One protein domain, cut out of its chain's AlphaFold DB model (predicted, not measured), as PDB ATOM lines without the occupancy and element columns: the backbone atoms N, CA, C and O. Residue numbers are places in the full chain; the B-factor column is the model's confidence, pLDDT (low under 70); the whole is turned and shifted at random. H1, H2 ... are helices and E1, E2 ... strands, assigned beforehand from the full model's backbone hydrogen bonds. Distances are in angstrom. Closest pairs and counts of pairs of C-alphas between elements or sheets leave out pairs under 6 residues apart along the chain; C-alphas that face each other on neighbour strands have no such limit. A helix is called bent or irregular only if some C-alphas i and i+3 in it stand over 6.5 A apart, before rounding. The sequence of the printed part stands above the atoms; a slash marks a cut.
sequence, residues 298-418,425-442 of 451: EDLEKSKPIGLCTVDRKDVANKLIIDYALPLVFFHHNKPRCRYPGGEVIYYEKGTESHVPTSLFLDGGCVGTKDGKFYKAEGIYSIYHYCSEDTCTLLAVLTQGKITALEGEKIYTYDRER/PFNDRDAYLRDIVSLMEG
ATOM      1  N   GLU A 298     196.049 220.372 234.154       64.19
ATOM      2  CA  GLU A 298     196.234 221.652 234.863       64.19
ATOM      3  C   GLU A 298     196.615 222.822 233.938       64.19
ATOM      4  O   GLU A 298     196.445 223.992 234.292       64.19
ATOM      5  N   ASP A 299     197.133 222.520 232.748       75.06
ATOM      6  CA  ASP A 299     197.478 223.504 231.724       75.06
ATOM      7  C   ASP A 299     196.340 223.701 230.710       75.06
ATOM      8  O   ASP A 299     196.400 224.608 229.877       75.06
ATOM      9  N   LEU A 300     195.266 222.911 230.824       78.94
ATOM     10  CA  LEU A 300     194.133 222.924 229.907       78.94
ATOM     11  C   LEU A 300     193.501 224.320 229.800       78.94
ATOM     12  O   LEU A 300     193.399 224.863 228.707       78.94
ATOM     13  N   GLU A 301     193.176 224.960 230.926       79.50
ATOM     14  CA  GLU A 301     192.576 226.306 230.936       79.50
ATOM     15  C   GLU A 301     193.554 227.437 230.595       79.50
ATOM     16  O   GLU A 301     193.126 228.563 230.323       79.50
ATOM     17  N   LYS A 302     194.864 227.165 230.627       84.69
ATOM     18  CA  LYS A 302     195.881 228.111 230.148       84.69
ATOM     19  C   LYS A 302     196.014 228.053 228.629       84.69
ATOM     20  O   LYS A 302     196.525 228.996 228.027       84.69
ATOM     21  N   SER A 303     195.578 226.954 228.012       80.06
ATOM     22  CA  SER A 303     195.563 226.806 226.565       80.06
ATOM     23  C   SER A 303     194.423 227.608 225.932       80.06
ATOM     24  O   SER A 303     193.444 227.981 226.582       80.06
ATOM     25  N   LYS A 304     194.558 227.912 224.638       82.81
ATOM     26  CA  LYS A 304     193.506 228.603 223.891       82.81
ATOM     27  C   LYS A 304     192.312 227.652 223.736       82.81
ATOM     28  O   LYS A 304     192.512 226.553 223.212       82.81
ATOM     29  N   PRO A 305     191.096 228.049 224.151       84.81
ATOM     30  CA  PRO A 305     189.926 227.223 223.933       84.81
ATOM     31  C   PRO A 305     189.679 227.041 222.439       84.81
ATOM     32  O   PRO A 305     189.934 227.914 221.606       84.81
ATOM     33  N   ILE A 306     189.166 225.864 222.146       75.31
ATOM     34  CA  ILE A 306     188.647 225.428 220.870       75.31
ATOM     35  C   ILE A 306     187.276 226.092 220.654       75.31
ATOM     36  O   ILE A 306     186.367 225.951 221.477       75.31
ATOM     37  N   GLY A 307     187.123 226.819 219.547       78.25
ATOM     38  CA  GLY A 307     185.899 227.561 219.233       78.25
ATOM     39  C   GLY A 307     185.583 228.718 220.198       78.25
ATOM     40  O   GLY A 307     186.470 229.325 220.799       78.25
ATOM     41  N   LEU A 308     184.294 229.065 220.306       78.44
ATOM     42  CA  LEU A 308     183.813 230.112 221.213       78.44
ATOM     43  C   LEU A 308     183.590 229.545 222.621       78.44
ATOM     44  O   LEU A 308     182.765 228.661 222.826       78.44
ATOM     45  N   CYS A 309     184.302 230.109 223.594       88.50
ATOM     46  CA  CYS A 309     184.132 229.868 225.025       88.50
ATOM     47  C   CYS A 309     183.465 231.110 225.635       88.50
ATOM     48  O   CYS A 309     184.142 232.082 225.960       88.50
ATOM     49  N   THR A 310     182.132 231.121 225.728       86.00
ATOM     50  CA  THR A 310     181.340 232.298 226.156       86.00
ATOM     51  C   THR A 310     181.039 232.310 227.657       86.00
ATOM     52  O   THR A 310     179.984 232.778 228.074       86.00
ATOM     53  N   VAL A 311     181.923 231.745 228.474       88.88
ATOM     54  CA  VAL A 311     181.691 231.606 229.916       88.88
ATOM     55  C   VAL A 311     182.091 232.890 230.632       88.88
ATOM     56  O   VAL A 311     183.267 233.266 230.599       88.88
ATOM     57  N   ASP A 312     181.146 233.533 231.323       90.88
ATOM     58  CA  ASP A 312     181.486 234.595 232.271       90.88
ATOM     59  C   ASP A 312     182.072 233.970 233.540       90.88
ATOM     60  O   ASP A 312     181.388 233.350 234.353       90.88
ATOM     61  N   ARG A 313     183.384 234.133 233.715       88.94
ATOM     62  CA  ARG A 313     184.121 233.562 234.847       88.94
ATOM     63  C   ARG A 313     183.675 234.121 236.202       88.94
ATOM     64  O   ARG A 313     183.979 233.496 237.215       88.94
ATOM     65  N   LYS A 314     182.990 235.269 236.251       92.25
ATOM     66  CA  LYS A 314     182.516 235.877 237.509       92.25
ATOM     67  C   LYS A 314     181.386 235.075 238.159       92.25
ATOM     68  O   LYS A 314     181.310 235.012 239.393       92.25
ATOM     69  N   ASP A 315     180.588 234.410 237.329       90.38
ATOM     70  CA  ASP A 315     179.396 233.679 237.753       90.38
ATOM     71  C   ASP A 315     179.672 232.198 238.010       90.38
ATOM     72  O   ASP A 315     178.812 231.488 238.514       90.38
ATOM     73  N   VAL A 316     180.887 231.713 237.750       92.12
ATOM     74  CA  VAL A 316     181.260 230.310 237.968       92.12
ATOM     75  C   VAL A 316     181.457 230.020 239.463       92.12
ATOM     76  O   VAL A 316     182.253 230.668 240.143       92.12
ATOM     77  N   ALA A 317     180.759 229.003 239.968       92.50
ATOM     78  CA  ALA A 317     180.929 228.435 241.305       92.50
ATOM     79  C   ALA A 317     181.883 227.235 241.300       92.50
ATOM     80  O   ALA A 317     182.784 227.145 242.132       92.50
ATOM     81  N   ASN A 318     181.695 226.323 240.343       94.25
ATOM     82  CA  ASN A 318     182.496 225.116 240.194       94.25
ATOM     83  C   ASN A 318     182.870 224.876 238.736       94.25
ATOM     84  O   ASN A 318     182.202 225.339 237.811       94.25
ATOM     85  N   LYS A 319     183.932 224.100 238.540       93.88
ATOM     86  CA  LYS A 319     184.347 223.611 237.232       93.88
ATOM     87  C   LYS A 319     184.648 222.123 237.311       93.88
ATOM     88  O   LYS A 319     185.189 221.663 238.312       93.88
ATOM     89  N   LEU A 320     184.318 221.405 236.249       93.44
ATOM     90  CA  LEU A 320     184.650 219.999 236.079       93.44
ATOM     91  C   LEU A 320     185.478 219.848 234.817       93.44
ATOM     92  O   LEU A 320     185.012 220.205 233.735       93.44
ATOM     93  N   ILE A 321     186.686 219.318 234.957       92.12
ATOM     94  CA  ILE A 321     187.533 219.000 233.817       92.12
ATOM     95  C   ILE A 321     187.315 217.539 233.435       92.12
ATOM     96  O   ILE A 321     187.350 216.654 234.285       92.12
ATOM     97  N   ILE A 322     187.067 217.288 232.158       89.06
ATOM     98  CA  ILE A 322     186.751 215.968 231.625       89.06
ATOM     99  C   ILE A 322     187.749 215.634 230.527       89.06
ATOM    100  O   ILE A 322     187.871 216.365 229.541       89.06
ATOM    101  N   ASP A 323     188.439 214.515 230.704       84.06
ATOM    102  CA  ASP A 323     189.292 213.925 229.684       84.06
ATOM    103  C   ASP A 323     188.445 213.344 228.538       84.06
ATOM    104  O   ASP A 323     187.430 212.675 228.755       84.06
ATOM    105  N   TYR A 324     188.863 213.584 227.294       79.06
ATOM    106  CA  TYR A 324     188.234 212.995 226.110       79.06
ATOM    107  C   TYR A 324     188.493 211.501 225.947       79.06
ATOM    108  O   TYR A 324     187.855 210.864 225.102       79.06
ATOM    109  N   ALA A 325     189.418 210.962 226.732       76.69
ATOM    110  CA  ALA A 325     189.670 209.541 226.838       76.69
ATOM    111  C   ALA A 325     188.487 208.792 227.502       76.69
ATOM    112  O   ALA A 325     188.286 207.608 227.289       76.69
ATOM    113  N   LEU A 326     187.597 209.482 228.225       77.75
ATOM    114  CA  LEU A 326     186.476 208.808 228.882       77.75
ATOM    115  C   LEU A 326     185.503 208.151 227.872       77.75
ATOM    116  O   LEU A 326     185.039 208.828 226.944       77.75
ATOM    117  N   PRO A 327     185.132 206.866 228.072       66.69
ATOM    118  CA  PRO A 327     184.331 206.080 227.128       66.69
ATOM    119  C   PRO A 327     182.998 206.711 226.783       66.69
ATOM    120  O   PRO A 327     182.610 206.758 225.611       66.69
ATOM    121  N   LEU A 328     182.295 207.223 227.791       72.62
ATOM    122  CA  LEU A 328     180.941 207.692 227.590       72.62
ATOM    123  C   LEU A 328     180.562 208.781 228.593       72.62
ATOM    124  O   LEU A 328     180.468 208.571 229.800       72.62
ATOM    125  N   VAL A 329     180.285 209.970 228.063       71.06
ATOM    126  CA  VAL A 329     179.846 211.115 228.857       71.06
ATOM    127  C   VAL A 329     178.518 211.632 228.318       71.06
ATOM    128  O   VAL A 329     178.453 212.118 227.185       71.06
ATOM    129  N   PHE A 330     177.463 211.564 229.136       73.69
ATOM    130  CA  PHE A 330     176.146 212.087 228.791       73.69
ATOM    131  C   PHE A 330     175.892 213.420 229.481       73.69
ATOM    132  O   PHE A 330     175.741 213.537 230.695       73.69
ATOM    133  N   PHE A 331     175.761 214.463 228.677       72.31
ATOM    134  CA  PHE A 331     175.383 215.761 229.200       72.31
ATOM    135  C   PHE A 331     173.895 215.984 229.021       72.31
ATOM    136  O   PHE A 331     173.415 216.158 227.900       72.31
ATOM    137  N   HIS A 332     173.178 216.053 230.133       65.00
ATOM    138  CA  HIS A 332     171.858 216.648 230.133       65.00
ATOM    139  C   HIS A 332     172.028 218.181 230.114       65.00
ATOM    140  O   HIS A 332     172.595 218.763 231.035       65.00
ATOM    141  N   HIS A 333     171.540 218.827 229.046       63.25
ATOM    142  CA  HIS A 333     171.443 220.287 228.842       63.25
ATOM    143  C   HIS A 333     172.691 221.076 228.385       63.25
ATOM    144  O   HIS A 333     173.839 220.625 228.410       63.25
ATOM    145  N   ASN A 334     172.417 222.321 227.972       69.88
ATOM    146  CA  ASN A 334     173.349 223.359 227.522       69.88
ATOM    147  C   ASN A 334     174.127 223.990 228.693       69.88
ATOM    148  O   ASN A 334     174.107 225.207 228.864       69.88
ATOM    149  N   LYS A 335     174.793 223.187 229.534       81.81
ATOM    150  CA  LYS A 335     175.771 223.753 230.480       81.81
ATOM    151  C   LYS A 335     176.862 224.492 229.695       81.81
ATOM    152  O   LYS A 335     177.264 223.946 228.662       81.81
ATOM    153  N   PRO A 336     177.342 225.664 230.147       88.00
ATOM    154  CA  PRO A 336     178.454 226.351 229.505       88.00
ATOM    155  C   PRO A 336     179.711 225.481 229.559       88.00
ATOM    156  O   PRO A 336     180.066 224.939 230.609       88.00
ATOM    157  N   ARG A 337     180.378 225.313 228.417       89.94
ATOM    158  CA  ARG A 337     181.574 224.470 228.308       89.94
ATOM    159  C   ARG A 337     182.585 225.154 227.428       89.94
ATOM    160  O   ARG A 337     182.225 225.773 226.429       89.94
ATOM    161  N   CYS A 338     183.842 224.974 227.782       90.56
ATOM    162  CA  CYS A 338     184.947 225.353 226.928       90.56
ATOM    163  C   CYS A 338     185.721 224.094 226.599       90.56
ATOM    164  O   CYS A 338     186.128 223.336 227.480       90.56
ATOM    165  N   ARG A 339     185.858 223.847 225.304       85.75
ATOM    166  CA  ARG A 339     186.655 222.742 224.799       85.75
ATOM    167  C   ARG A 339     188.083 223.216 224.652       85.75
ATOM    168  O   ARG A 339     188.326 224.376 224.335       85.75
ATOM    169  N   TYR A 340     189.012 222.311 224.867       85.69
ATOM    170  CA  TYR A 340     190.438 222.542 224.735       85.69
ATOM    171  C   TYR A 340     191.050 221.313 224.065       85.69
ATOM    172  O   TYR A 340     190.429 220.254 224.072       85.69
ATOM    173  N   PRO A 341     192.262 221.396 223.501       73.06
ATOM    174  CA  PRO A 341     192.889 220.240 222.862       73.06
ATOM    175  C   PRO A 341     192.948 218.997 223.762       73.06
ATOM    176  O   PRO A 341     192.681 217.897 223.294       73.06
ATOM    177  N   GLY A 342     193.252 219.193 225.052       73.88
ATOM    178  CA  GLY A 342     193.433 218.134 226.052       73.88
ATOM    179  C   GLY A 342     192.163 217.599 226.724       73.88
ATOM    180  O   GLY A 342     192.265 216.672 227.515       73.88
ATOM    181  N   GLY A 343     190.991 218.195 226.494       86.38
ATOM    182  CA  GLY A 343     189.803 217.908 227.301       86.38
ATOM    183  C   GLY A 343     188.734 218.998 227.245       86.38
ATOM    184  O   GLY A 343     188.863 220.011 226.556       86.38
ATOM    185  N   GLU A 344     187.659 218.803 227.999       88.88
ATOM    186  CA  GLU A 344     186.538 219.736 228.109       88.88
ATOM    187  C   GLU A 344     186.438 220.257 229.547       88.88
ATOM    188  O   GLU A 344     186.524 219.485 230.497       88.88
ATOM    189  N   VAL A 345     186.244 221.566 229.719       92.19
ATOM    190  CA  VAL A 345     185.906 222.157 231.020       92.19
ATOM    191  C   VAL A 345     184.445 222.548 231.008       92.19
ATOM    192  O   VAL A 345     183.990 223.292 230.137       92.19
ATOM    193  N   ILE A 346     183.716 222.051 231.995       91.88
ATOM    194  CA  ILE A 346     182.308 222.354 232.216       91.88
ATOM    195  C   ILE A 346     182.223 223.311 233.380       91.88
ATOM    196  O   ILE A 346     182.791 223.056 234.441       91.88
ATOM    197  N   TYR A 347     181.490 224.394 233.174       92.44
ATOM    198  CA  TYR A 347     181.332 225.442 234.162       92.44
ATOM    199  C   TYR A 347     179.945 225.347 234.792       92.44
ATOM    200  O   TYR A 347     178.937 225.148 234.110       92.44
ATOM    201  N   TYR A 348     179.912 225.467 236.115       91.62
ATOM    202  CA  TYR A 348     178.702 225.443 236.922       91.62
ATOM    203  C   TYR A 348     178.552 226.797 237.605       91.62
ATOM    204  O   TYR A 348     179.438 227.213 238.350       91.62
ATOM    205  N   GLU A 349     177.454 227.489 237.324       90.12
ATOM    206  CA  GLU A 349     177.215 228.863 237.771       90.12
ATOM    207  C   GLU A 349     176.670 228.922 239.206       90.12
ATOM    208  O   GLU A 349     175.927 228.039 239.646       90.12
ATOM    209  N   LYS A 350     177.004 229.991 239.934       87.62
ATOM    210  CA  LYS A 350     176.462 230.320 241.258       87.62
ATOM    211  C   LYS A 350     174.943 230.466 241.188       87.62
ATOM    212  O   LYS A 350     174.402 230.942 240.197       87.62
ATOM    213  N   GLY A 351     174.249 230.041 242.241       80.88
ATOM    214  CA  GLY A 351     172.787 230.152 242.330       80.88
ATOM    215  C   GLY A 351     172.006 229.220 241.394       80.88
ATOM    216  O   GLY A 351     170.782 229.180 241.469       80.88
ATOM    217  N   THR A 352     172.680 228.431 240.548       75.12
ATOM    218  CA  THR A 352     172.036 227.375 239.761       75.12
ATOM    219  C   THR A 352     172.161 226.039 240.490       75.12
ATOM    220  O   THR A 352     173.101 225.265 240.276       75.12
ATOM    221  N   GLU A 353     171.197 225.743 241.367       67.00
ATOM    222  CA  GLU A 353     170.993 224.358 241.796       67.00
ATOM    223  C   GLU A 353     170.645 223.534 240.557       67.00
ATOM    224  O   GLU A 353     169.594 223.686 239.931       67.00
ATOM    225  N   SER A 354     171.574 222.676 240.144       61.56
ATOM    226  CA  SER A 354     171.330 221.802 239.009       61.56
ATOM    227  C   SER A 354     170.608 220.570 239.528       61.56
ATOM    228  O   SER A 354     171.244 219.561 239.823       61.56
ATOM    229  N   HIS A 355     169.276 220.627 239.607       62.97
ATOM    230  CA  HIS A 355     168.470 219.423 239.859       62.97
ATOM    231  C   HIS A 355     168.693 218.350 238.788       62.97
ATOM    232  O   HIS A 355     168.430 217.172 239.021       62.97
ATOM    233  N   VAL A 356     169.196 218.750 237.615       67.06
ATOM    234  CA  VAL A 356     169.584 217.818 236.564       67.06
ATOM    235  C   VAL A 356     171.083 217.522 236.657       67.06
ATOM    236  O   VAL A 356     171.892 218.445 236.483       67.06
ATOM    237  N   PRO A 357     171.474 216.266 236.923       72.19
ATOM    238  CA  PRO A 357     172.873 215.879 236.954       72.19
ATOM    239  C   PRO A 357     173.517 215.877 235.570       72.19
ATOM    240  O   PRO A 357     172.870 215.697 234.539       72.19
ATOM    241  N   THR A 358     174.841 215.985 235.563       72.88
ATOM    242  CA  THR A 358     175.670 215.509 234.455       72.88
ATOM    243  C   THR A 358     175.914 214.016 234.647       72.88
ATOM    244  O   THR A 358     176.666 213.635 235.538       72.88
ATOM    245  N   SER A 359     175.266 213.157 233.861       69.94
ATOM    246  CA  SER A 359     175.405 211.705 234.010       69.94
ATOM    247  C   SER A 359     176.624 211.182 233.254       69.94
ATOM    248  O   SER A 359     176.801 211.413 232.061       69.94
ATOM    249  N   LEU A 360     177.488 210.460 233.952       68.94
ATOM    250  CA  LEU A 360     178.750 209.965 233.427       68.94
ATOM    251  C   LEU A 360     178.782 208.444 233.533       68.94
ATOM    252  O   LEU A 360     178.396 207.852 234.540       68.94
ATOM    253  N   PHE A 361     179.237 207.797 232.471       67.81
ATOM    254  CA  PHE A 361     179.473 206.366 232.489       67.81
ATOM    255  C   PHE A 361     180.981 206.163 232.431       67.81
ATOM    256  O   PHE A 361     181.603 206.370 231.388       67.81
ATOM    257  N   LEU A 362     181.576 205.830 233.577       70.44
ATOM    258  CA  LEU A 362     183.007 205.566 233.664       70.44
ATOM    259  C   LEU A 362     183.233 204.090 233.966       70.44
ATOM    260  O   LEU A 362     183.249 203.659 235.121       70.44
ATOM    261  N   ASP A 363     183.467 203.317 232.914       68.19
ATOM    262  CA  ASP A 363     183.937 201.943 233.056       68.19
ATOM    263  C   ASP A 363     185.451 201.928 233.307       68.19
ATOM    264  O   ASP A 363     186.257 201.636 232.429       68.19
ATOM    265  N   GLY A 364     185.827 202.352 234.514       72.19
ATOM    266  CA  GLY A 364     187.213 202.586 234.902       72.19
ATOM    267  C   GLY A 364     187.656 204.028 234.648       72.19
ATOM    268  O   GLY A 364     187.578 204.553 233.540       72.19
ATOM    269  N   GLY A 365     188.140 204.688 235.698       85.38
ATOM    270  CA  GLY A 365     188.694 206.033 235.600       85.38
ATOM    271  C   GLY A 365     189.263 206.545 236.916       85.38
ATOM    272  O   GLY A 365     189.220 205.874 237.953       85.38
ATOM    273  N   CYS A 366     189.790 207.761 236.864       91.38
ATOM    274  CA  CYS A 366     190.361 208.471 237.993       91.38
ATOM    275  C   CYS A 366     189.582 209.764 238.251       91.38
ATOM    276  O   CYS A 366     189.426 210.608 237.366       91.38
ATOM    277  N   VAL A 367     189.099 209.919 239.481       94.00
ATOM    278  CA  VAL A 367     188.381 211.105 239.954       94.00
ATOM    279  C   VAL A 367     189.322 211.911 240.833       94.00
ATOM    280  O   VAL A 367     189.806 211.404 241.842       94.00
ATOM    281  N   GLY A 368     189.582 213.156 240.446       93.69
ATOM    282  CA  GLY A 368     190.390 214.095 241.221       93.69
ATOM    283  C   GLY A 368     189.516 215.076 241.993       93.69
ATOM    284  O   GLY A 368     188.532 215.597 241.451       93.69
ATOM    285  N   THR A 369     189.883 215.342 243.243       95.19
ATOM    286  CA  THR A 369     189.211 216.302 244.128       95.19
ATOM    287  C   THR A 369     190.038 217.568 244.337       95.19
ATOM    288  O   THR A 369     191.238 217.622 244.069       95.19
ATOM    289  N   LYS A 370     189.383 218.633 244.806       93.50
ATOM    290  CA  LYS A 370     189.971 219.969 244.990       93.50
ATOM    291  C   LYS A 370     191.151 219.996 245.969       93.50
ATOM    292  O   LYS A 370     191.995 220.880 245.864       93.50
ATOM    293  N   ASP A 371     191.212 219.044 246.899       94.00
ATOM    294  CA  ASP A 371     192.317 218.855 247.847       94.00
ATOM    295  C   ASP A 371     193.494 218.044 247.267       94.00
ATOM    296  O   ASP A 371     194.441 217.739 247.987       94.00
ATOM    297  N   GLY A 372     193.455 217.709 245.973       91.38
ATOM    298  CA  GLY A 372     194.519 216.986 245.278       91.38
ATOM    299  C   GLY A 372     194.498 215.473 245.490       91.38
ATOM    300  O   GLY A 372     195.435 214.797 245.067       91.38
ATOM    301  N   LYS A 373     193.456 214.926 246.129       94.50
ATOM    302  CA  LYS A 373     193.285 213.476 246.259       94.50
ATOM    303  C   LYS A 373     192.702 212.869 244.993       94.50
ATOM    304  O   LYS A 373     191.988 213.514 244.222       94.50
ATOM    305  N   PHE A 374     192.997 211.587 244.816       93.56
ATOM    306  CA  PHE A 374     192.532 210.797 243.692       93.56
ATOM    307  C   PHE A 374     191.778 209.562 244.170       93.56
ATOM    308  O   PHE A 374     192.105 208.953 245.194       93.56
ATOM    309  N   TYR A 375     190.767 209.197 243.393       95.12
ATOM    310  CA  TYR A 375     189.906 208.057 243.645       95.12
ATOM    311  C   TYR A 375     189.763 207.238 242.371       95.12
ATOM    312  O   TYR A 375     189.543 207.787 241.289       95.12
ATOM    313  N   LYS A 376     189.839 205.917 242.501       94.31
ATOM    314  CA  LYS A 376     189.519 205.000 241.412       94.31
ATOM    315  C   LYS A 376     188.004 204.862 241.319       94.31
ATOM    316  O   LYS A 376     187.375 204.500 242.310       94.31
ATOM    317  N   ALA A 377     187.426 205.129 240.155       92.50
ATOM    318  CA  ALA A 377     185.993 204.985 239.921       92.50
ATOM    319  C   ALA A 377     185.699 203.832 238.960       92.50
ATOM    320  O   ALA A 377     186.368 203.677 237.939       92.50
ATOM    321  N   GLU A 378     184.690 203.033 239.300       90.62
ATOM    322  CA  GLU A 378     184.231 201.881 238.525       90.62
ATOM    323  C   GLU A 378     182.697 201.898 238.488       90.62
ATOM    324  O   GLU A 378     182.060 201.784 239.538       90.62
ATOM    325  N   GLY A 379     182.097 202.034 237.300       88.75
ATOM    326  CA  GLY A 379     180.654 201.911 237.076       88.75
ATOM    327  C   GLY A 379     179.973 203.176 236.543       88.75
ATOM    328  O   GLY A 379     180.507 203.926 235.730       88.75
ATOM    329  N   ILE A 380     178.735 203.403 236.971       86.94
ATOM    330  CA  ILE A 380     177.882 204.495 236.501       86.94
ATOM    331  C   ILE A 380     177.654 205.465 237.648       86.94
ATOM    332  O   ILE A 380     177.204 205.074 238.730       86.94
ATOM    333  N   TYR A 381     177.925 206.743 237.411       88.06
ATOM    334  CA  TYR A 381     177.654 207.773 238.398       88.06
ATOM    335  C   TYR A 381     177.288 209.100 237.752       88.06
ATOM    336  O   TYR A 381     177.604 209.415 236.613       88.06
ATOM    337  N   SER A 382     176.572 209.911 238.503       88.88
ATOM    338  CA  SER A 382     176.118 211.221 238.081       88.88
ATOM    339  C   SER A 382     176.841 212.290 238.880       88.88
ATOM    340  O   SER A 382     176.986 212.169 240.093       88.88
ATOM    341  N   ILE A 383     177.301 213.336 238.198       91.31
ATOM    342  CA  ILE A 383     177.868 214.523 238.824       91.31
ATOM    343  C   ILE A 383     176.767 215.556 239.026       91.31
ATOM    344  O   ILE A 383     176.180 216.067 238.066       91.31
ATOM    345  N   TYR A 384     176.503 215.868 240.287       90.56
ATOM    346  CA  TYR A 384     175.545 216.887 240.698       90.56
ATOM    347  C   TYR A 384     176.269 218.158 241.121       90.56
ATOM    348  O   TYR A 384     177.299 218.099 241.787       90.56
ATOM    349  N   HIS A 385     175.699 219.307 240.762       91.69
ATOM    350  CA  HIS A 385     176.106 220.596 241.308       91.69
ATOM    351  C   HIS A 385     175.185 220.944 242.466       91.69
ATOM    352  O   HIS A 385     174.015 221.261 242.251       91.69
ATOM    353  N   TYR A 386     175.720 220.834 243.676       90.31
ATOM    354  CA  TYR A 386     174.992 221.072 244.910       90.31
ATOM    355  C   TYR A 386     175.468 222.376 245.537       90.31
ATOM    356  O   TYR A 386     176.663 222.530 245.780       90.31
ATOM    357  N   CYS A 387     174.542 223.289 245.813       88.44
ATOM    358  CA  CYS A 387     174.810 224.529 246.528       88.44
ATOM    359  C   CYS A 387     174.028 224.527 247.843       88.44
ATOM    360  O   CYS A 387     172.853 224.187 247.861       88.44
ATOM    361  N   SER A 388     174.683 224.890 248.940       87.56
ATOM    362  CA  SER A 388     174.063 225.135 250.240       87.56
ATOM    363  C   SER A 388     174.480 226.523 250.691       87.56
ATOM    364  O   SER A 388     175.674 226.756 250.906       87.56
ATOM    365  N   GLU A 389     173.496 227.412 250.835       84.75
ATOM    366  CA  GLU A 389     173.693 228.830 251.156       84.75
ATOM    367  C   GLU A 389     174.676 229.468 250.157       84.75
ATOM    368  O   GLU A 389     174.327 229.649 248.991       84.75
ATOM    369  N   ASP A 390     175.921 229.701 250.573       83.25
ATOM    370  CA  ASP A 390     176.971 230.331 249.763       83.25
ATOM    371  C   ASP A 390     178.049 229.351 249.269       83.25
ATOM    372  O   ASP A 390     179.010 229.736 248.598       83.25
ATOM    373  N   THR A 391     177.921 228.067 249.606       89.56
ATOM    374  CA  THR A 391     178.921 227.045 249.278       89.56
ATOM    375  C   THR A 391     178.387 226.075 248.240       89.56
ATOM    376  O   THR A 391     177.395 225.392 248.464       89.56
ATOM    377  N   CYS A 392     179.063 225.983 247.097       92.25
ATOM    378  CA  CYS A 392     178.730 225.016 246.059       92.25
ATOM    379  C   CYS A 392     179.828 223.963 245.926       92.25
ATOM    380  O   CYS A 392     181.013 224.290 245.960       92.25
ATOM    381  N   THR A 393     179.447 222.716 245.672       94.06
ATOM    382  CA  THR A 393     180.359 221.590 245.448       94.06
ATOM    383  C   THR A 393     179.831 220.674 244.342       94.06
ATOM    384  O   THR A 393     178.630 220.644 244.051       94.06
ATOM    385  N   LEU A 394     180.736 219.927 243.711       94.50
ATOM    386  CA  LEU A 394     180.385 218.854 242.785       94.50
ATOM    387  C   LEU A 394     180.390 217.515 243.519       94.50
ATOM    388  O   LEU A 394     181.377 217.159 244.162       94.50
ATOM    389  N   LEU A 395     179.281 216.785 243.407       93.50
ATOM    390  CA  LEU A 395     179.054 215.500 244.065       93.50
ATOM    391  C   LEU A 395     179.050 214.372 243.038       93.50
ATOM    392  O   LEU A 395     178.321 214.478 242.053       93.50
ATOM    393  N   ALA A 396     179.771 213.275 243.285       92.38
ATOM    394  CA  ALA A 396     179.552 212.026 242.554       92.38
ATOM    395  C   ALA A 396     178.526 211.173 243.291       92.38
ATOM    396  O   ALA A 396     178.749 210.724 244.417       92.38
ATOM    397  N   VAL A 397     177.414 210.927 242.611       90.25
ATOM    398  CA  VAL A 397     176.323 210.074 243.067       90.25
ATOM    399  C   VAL A 397     176.346 208.813 242.222       90.25
ATOM    400  O   VAL A 397     176.047 208.853 241.028       90.25
ATOM    401  N   LEU A 398     176.735 207.695 242.825       88.31
ATOM    402  CA  LEU A 398     176.763 206.415 242.132       88.31
ATOM    403  C   LEU A 398     175.339 205.938 241.851       88.31
ATOM    404  O   LEU A 398     174.471 206.054 242.707       88.31
ATOM    405  N   THR A 399     175.103 205.391 240.664       84.75
ATOM    406  CA  THR A 399     173.893 204.611 240.354       84.75
ATOM    407  C   THR A 399     174.211 203.122 240.283       84.75
ATOM    408  O   THR A 399     173.355 202.291 240.580       84.75
ATOM    409  N   GLN A 400     175.451 202.779 239.927       86.12
ATOM    410  CA  GLN A 400     175.988 201.425 239.949       86.12
ATOM    411  C   GLN A 400     177.510 201.479 240.114       86.12
ATOM    412  O   GLN A 400     178.168 202.270 239.448       86.12
ATOM    413  N   GLY A 401     178.081 200.605 240.943       89.25
ATOM    414  CA  GLY A 401     179.532 200.472 241.094       89.25
ATOM    415  C   GLY A 401     180.082 201.104 242.373       89.25
ATOM    416  O   GLY A 401     179.391 201.127 243.396       89.25
ATOM    417  N   LYS A 402     181.346 201.544 242.337       93.00
ATOM    418  CA  LYS A 402     182.068 202.072 243.504       93.00
ATOM    419  C   LYS A 402     183.126 203.113 243.136       93.00
ATOM    420  O   LYS A 402     183.686 203.094 242.041       93.00
ATOM    421  N   ILE A 403     183.425 203.990 244.087       93.69
ATOM    422  CA  ILE A 403     184.558 204.914 244.043       93.69
ATOM    423  C   ILE A 403     185.441 204.638 245.262       93.69
ATOM    424  O   ILE A 403     184.989 204.763 246.397       93.69
ATOM    425  N   THR A 404     186.695 204.269 245.036       94.81
ATOM    426  CA  THR A 404     187.638 203.846 246.079       94.81
ATOM    427  C   THR A 404     188.764 204.862 246.210       94.81
ATOM    428  O   THR A 404     189.384 205.228 245.210       94.81
ATOM    429  N   ALA A 405     189.046 205.318 247.431       94.56
ATOM    430  CA  ALA A 405     190.213 206.155 247.695       94.56
ATOM    431  C   ALA A 405     191.508 205.399 247.362       94.56
ATOM    432  O   ALA A 405     191.617 204.209 247.648       94.56
ATOM    433  N   LEU A 406     192.492 206.075 246.760       92.00
ATOM    434  CA  LEU A 406     193.811 205.464 246.545       92.00
ATOM    435  C   LEU A 406     194.613 205.337 247.842       92.00
ATOM    436  O   LEU A 406     195.397 204.406 248.001       92.00
ATOM    437  N   GLU A 407     194.403 206.276 248.761       89.50
ATOM    438  CA  GLU A 407     195.002 206.289 250.088       89.50
ATOM    439  C   GLU A 407     193.886 206.183 251.136       89.50
ATOM    440  O   GLU A 407     192.984 207.025 251.193       89.50
ATOM    441  N   GLY A 408     193.948 205.139 251.965       87.06
ATOM    442  CA  GLY A 408     192.965 204.845 253.009       87.06
ATOM    443  C   GLY A 408     191.891 203.829 252.602       87.06
ATOM    444  O   GLY A 408     191.898 203.283 251.504       87.06
ATOM    445  N   GLU A 409     190.962 203.563 253.521       88.19
ATOM    446  CA  GLU A 409     189.945 202.505 253.379       88.19
ATOM    447  C   GLU A 409     188.567 203.033 252.936       88.19
ATOM    448  O   GLU A 409     187.592 202.283 252.904       88.19
ATOM    449  N   LYS A 410     188.443 204.328 252.600       92.19
ATOM    450  CA  LYS A 410     187.138 204.913 252.247       92.19
ATOM    451  C   LYS A 410     186.696 204.448 250.857       92.19
ATOM    452  O   LYS A 410     187.351 204.730 249.851       92.19
ATOM    453  N   ILE A 411     185.543 203.784 250.812       92.75
ATOM    454  CA  ILE A 411     184.870 203.340 249.592       92.75
ATOM    455  C   ILE A 411     183.475 203.960 249.584       92.75
ATOM    456  O   ILE A 411     182.728 203.827 250.548       92.75
ATOM    457  N   TYR A 412     183.125 204.626 248.489       91.19
ATOM    458  CA  TYR A 412     181.771 205.094 248.226       91.19
ATOM    459  C   TYR A 412     181.084 204.065 247.338       91.19
ATOM    460  O   TYR A 412     181.498 203.845 246.197       91.19
ATOM    461  N   THR A 413     180.053 203.415 247.858       89.69
ATOM    462  CA  THR A 413     179.228 202.452 247.127       89.69
ATOM    463  C   THR A 413     177.832 203.007 246.926       89.69
ATOM    464  O   THR A 413     177.352 203.865 247.671       89.69
ATOM    465  N   TYR A 414     177.152 202.491 245.908       82.12
ATOM    466  CA  TYR A 414     175.709 202.641 245.833       82.12
ATOM    467  C   TYR A 414     175.030 201.640 246.779       82.12
ATOM    468  O   TYR A 414     174.636 200.552 246.359       82.12
ATOM    469  N   ASP A 415     174.910 201.989 248.061       64.94
ATOM    470  CA  ASP A 415     174.157 201.174 249.018       64.94
ATOM    471  C   ASP A 415     172.660 201.476 248.916       64.94
ATOM    472  O   ASP A 415     172.130 202.386 249.554       64.94
ATOM    473  N   ARG A 416     171.950 200.656 248.135       58.34
ATOM    474  CA  ARG A 416     170.521 200.417 248.376       58.34
ATOM    475  C   ARG A 416     170.390 199.397 249.498       58.34
ATOM    476  O   ARG A 416     170.088 198.228 249.246       58.34
ATOM    477  N   GLU A 417     170.628 199.804 250.740       44.56
ATOM    478  CA  GLU A 417     170.130 198.996 251.848       44.56
ATOM    479  C   GLU A 417     168.596 198.988 251.804       44.56
ATOM    480  O   GLU A 417     167.954 200.028 251.741       44.56
ATOM    481  N   ARG A 418     168.080 197.755 251.759       46.00
ATOM    482  CA  ARG A 418     166.724 197.169 251.704       46.00
ATOM    483  C   ARG A 418     165.480 197.946 252.165       46.00
ATOM    484  O   ARG A 418     164.396 197.398 251.977       46.00
ATOM    485  N   PRO A 425     170.366 212.402 251.736       84.62
ATOM    486  CA  PRO A 425     170.300 213.830 251.479       84.62
ATOM    487  C   PRO A 425     171.651 214.318 250.935       84.62
ATOM    488  O   PRO A 425     172.707 213.900 251.405       84.62
ATOM    489  N   PHE A 426     171.643 215.231 249.958       85.25
ATOM    490  CA  PHE A 426     172.873 215.739 249.327       85.25
ATOM    491  C   PHE A 426     173.815 216.488 250.280       85.25
ATOM    492  O   PHE A 426     174.913 216.862 249.872       85.25
ATOM    493  N   ASN A 427     173.436 216.711 251.540       84.62
ATOM    494  CA  ASN A 427     174.301 217.250 252.589       84.62
ATOM    495  C   ASN A 427     175.058 216.163 253.384       84.62
ATOM    496  O   ASN A 427     175.976 216.504 254.127       84.62
ATOM    497  N   ASP A 428     174.751 214.877 253.185       87.38
ATOM    498  CA  ASP A 428     175.485 213.761 253.784       87.38
ATOM    499  C   ASP A 428     176.904 213.698 253.189       87.38
ATOM    500  O   ASP A 428     177.100 213.551 251.975       87.38
ATOM    501  N   ARG A 429     177.918 213.919 254.030       86.62
ATOM    502  CA  ARG A 429     179.331 213.974 253.616       86.62
ATOM    503  C   ARG A 429     179.982 212.599 253.497       86.62
ATOM    504  O   ARG A 429     181.058 212.502 252.909       86.62
ATOM    505  N   ASP A 430     179.337 211.563 254.013       86.75
ATOM    506  CA  ASP A 430     179.832 210.193 253.953       86.75
ATOM    507  C   ASP A 430     179.170 209.387 252.840       86.75
ATOM    508  O   ASP A 430     179.779 208.456 252.320       86.75
ATOM    509  N   ALA A 431     177.981 209.801 252.399       86.69
ATOM    510  CA  ALA A 431     177.280 209.197 251.271       86.69
ATOM    511  C   ALA A 431     177.946 209.436 249.908       86.69
ATOM    512  O   ALA A 431     177.902 208.563 249.042       86.69
ATOM    513  N   TYR A 432     178.528 210.620 249.696       91.50
ATOM    514  CA  TYR A 432     178.944 211.077 248.369       91.50
ATOM    515  C   TYR A 432     180.371 211.605 248.370       91.50
ATOM    516  O   TYR A 432     180.767 212.353 249.266       91.50
ATOM    517  N   LEU A 433     181.116 211.289 247.309       94.12
ATOM    518  CA  LEU A 433     182.383 211.958 247.046       94.12
ATOM    519  C   LEU A 433     182.108 213.413 246.641       94.12
ATOM    520  O   LEU A 433     181.275 213.667 245.769       94.12
ATOM    521  N   ARG A 434     182.811 214.354 247.278       94.81
ATOM    522  CA  ARG A 434     182.627 215.804 247.117       94.81
ATOM    523  C   ARG A 434     183.829 216.472 246.474       94.81
ATOM    524  O   ARG A 434     184.894 215.874 246.359       94.81
ATOM    525  N   ASP A 435     183.641 217.742 246.123       95.25
ATOM    526  CA  ASP A 435     184.688 218.652 245.660       95.25
ATOM    527  C   ASP A 435     185.440 218.108 244.447       95.25
ATOM    528  O   ASP A 435     186.650 218.282 244.307       95.25
ATOM    529  N   ILE A 436     184.706 217.433 243.565       95.06
ATOM    530  CA  ILE A 436     185.250 216.844 242.348       95.06
ATOM    531  C   ILE A 436     185.644 217.962 241.392       95.06
ATOM    532  O   ILE A 436     184.867 218.882 241.151       95.06
ATOM    533  N   VAL A 437     186.846 217.868 240.829       94.56
ATOM    534  CA  VAL A 437     187.380 218.866 239.891       94.56
ATOM    535  C   VAL A 437     187.808 218.262 238.561       94.56
ATOM    536  O   VAL A 437     187.854 218.980 237.564       94.56
ATOM    537  N   SER A 438     188.085 216.956 238.508       92.94
ATOM    538  CA  SER A 438     188.542 216.299 237.282       92.94
ATOM    539  C   SER A 438     188.100 214.846 237.168       92.94
ATOM    540  O   SER A 438     188.088 214.123 238.164       92.94
ATOM    541  N   LEU A 439     187.826 214.412 235.939       91.81
ATOM    542  CA  LEU A 439     187.543 213.033 235.551       91.81
ATOM    543  C   LEU A 439     188.481 212.634 234.412       91.81
ATOM    544  O   LEU A 439     188.507 213.305 233.379       91.81
ATOM    545  N   MET A 440     189.234 211.554 234.602       88.44
ATOM    546  CA  MET A 440     190.244 211.067 233.659       88.44
ATOM    547  C   MET A 440     190.087 209.569 233.411       88.44
ATOM    548  O   MET A 440     189.640 208.841 234.298       88.44
ATOM    549  N   GLU A 441     190.454 209.103 232.220       83.19
ATOM    550  CA  GLU A 441     190.523 207.666 231.932       83.19
ATOM    551  C   GLU A 441     191.848 207.078 232.459       83.19
ATOM    552  O   GLU A 441     192.854 207.776 232.593       83.19
ATOM    553  N   GLY A 442     191.869 205.774 232.742       78.06
ATOM    554  CA  GLY A 442     193.113 205.026 232.922       78.06
ATOM    555  C   GLY A 442     193.695 205.038 234.339       78.06
ATOM    556  O   GLY A 442     192.988 204.836 235.329       78.06
TER     557      GLY A 442
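What this domain is: This is residues 298 to 418 and 425 to 442 of the 451 residues of an uncharacterized protein of Steinernema glaseri (UniProt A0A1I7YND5). A single strongly twisted sheet is folded over on itself: its long strands E5, E6 and E7 each bend sharply, and residues near the start of E7 come back close to E9. Beside E9 the sheet goes on through E1, E4 and E3, with the short helix H1 over E4, while short strands E2 and E8 pair with E5 and E7. The printed part has 139 residues, with one named helix followed by nine named strands; the sheet is branched and mixed, with E1 and E9 its parallel pair, and the class is mostly strand. The whole is compact, with a radius of gyration of the C-alphas of 14.6 A and spans of 47 by 35 by 26 A.

How they stand to each other: H1, residues 298 to 302, is on the sheet at a height of 8.6 A, over E4, residues 343 to 349; their closest C-alphas, of Leu 300 and Gly 343, are 7.1 A apart. H1 is irregular, with C-alphas 298 and 301 7.1 A apart; 0 of 1 O i to N i+4 pairs and 1 of 2 O i to N i+3 pairs are within hydrogen-bond range. E1, residues 316 to 322, is antiparallel to E4 at 158 degrees, with N 320 and O 346 at 2.9 A. E3, residues 337 to 340, forms a hairpin with E4, with N 338 and O 345 at 2.9 A. On the other side of E1, E9, residues 436 to 440, is parallel to it at 17 degrees, with N 439 and O 321 at 2.8 A. E5, residues 358 to 369, bends by 123 degrees at residue 363; E2, residues 328 to 330, and E9 are on one side of it, with N 330 and O 359 at 3.0 A and N 366 and O 440 at 2.8 A. E6, residues 374 to 388, is on the other side, with N 367 and O 375 at 2.8 A. E7, residues 391 to 405, pairs with E6 through N 382 and O 397, 2.8 A, and with E8, residues 411 to 413, through N 412 and O 403, 2.8 A. E5, E6, E7 and E8 form a meander, each strand the antiparallel neighbour of the one before. E6 and E7 each bend by 126 degrees, at residues 378 and 401. The closest C-alphas of E7 and E9, of Leu 394 and Ile 436, are 5.3 A apart.

Where its parts are: H1 begins at C-alpha 298, (196.234, 221.652, 234.863). First to last C-alpha, E1 measures 16.6 A, E4 19.7 A, E5 16.7 A, E6 24.3 A and E7 23.8 A. E6 begins at C-alpha 374, (192.532, 210.797, 243.692), and E9 ends at C-alpha 440, (190.244, 211.067, 233.659).

The domain as a whole: The C-alphas farthest apart, of Lys 304 and Arg 418, are 49.8 A apart. Residues 419 to 424 are not printed, and C-alphas 418 and 425 are 17.0 A apart across the cut. The link from H1 to E1 is long, 13 residues. The mean pLDDT of the printed part is 84.4; it is under 70 at residues 298, 327, 332 to 334, 353 to 356, 359 to 361, 363 and 415 to 418.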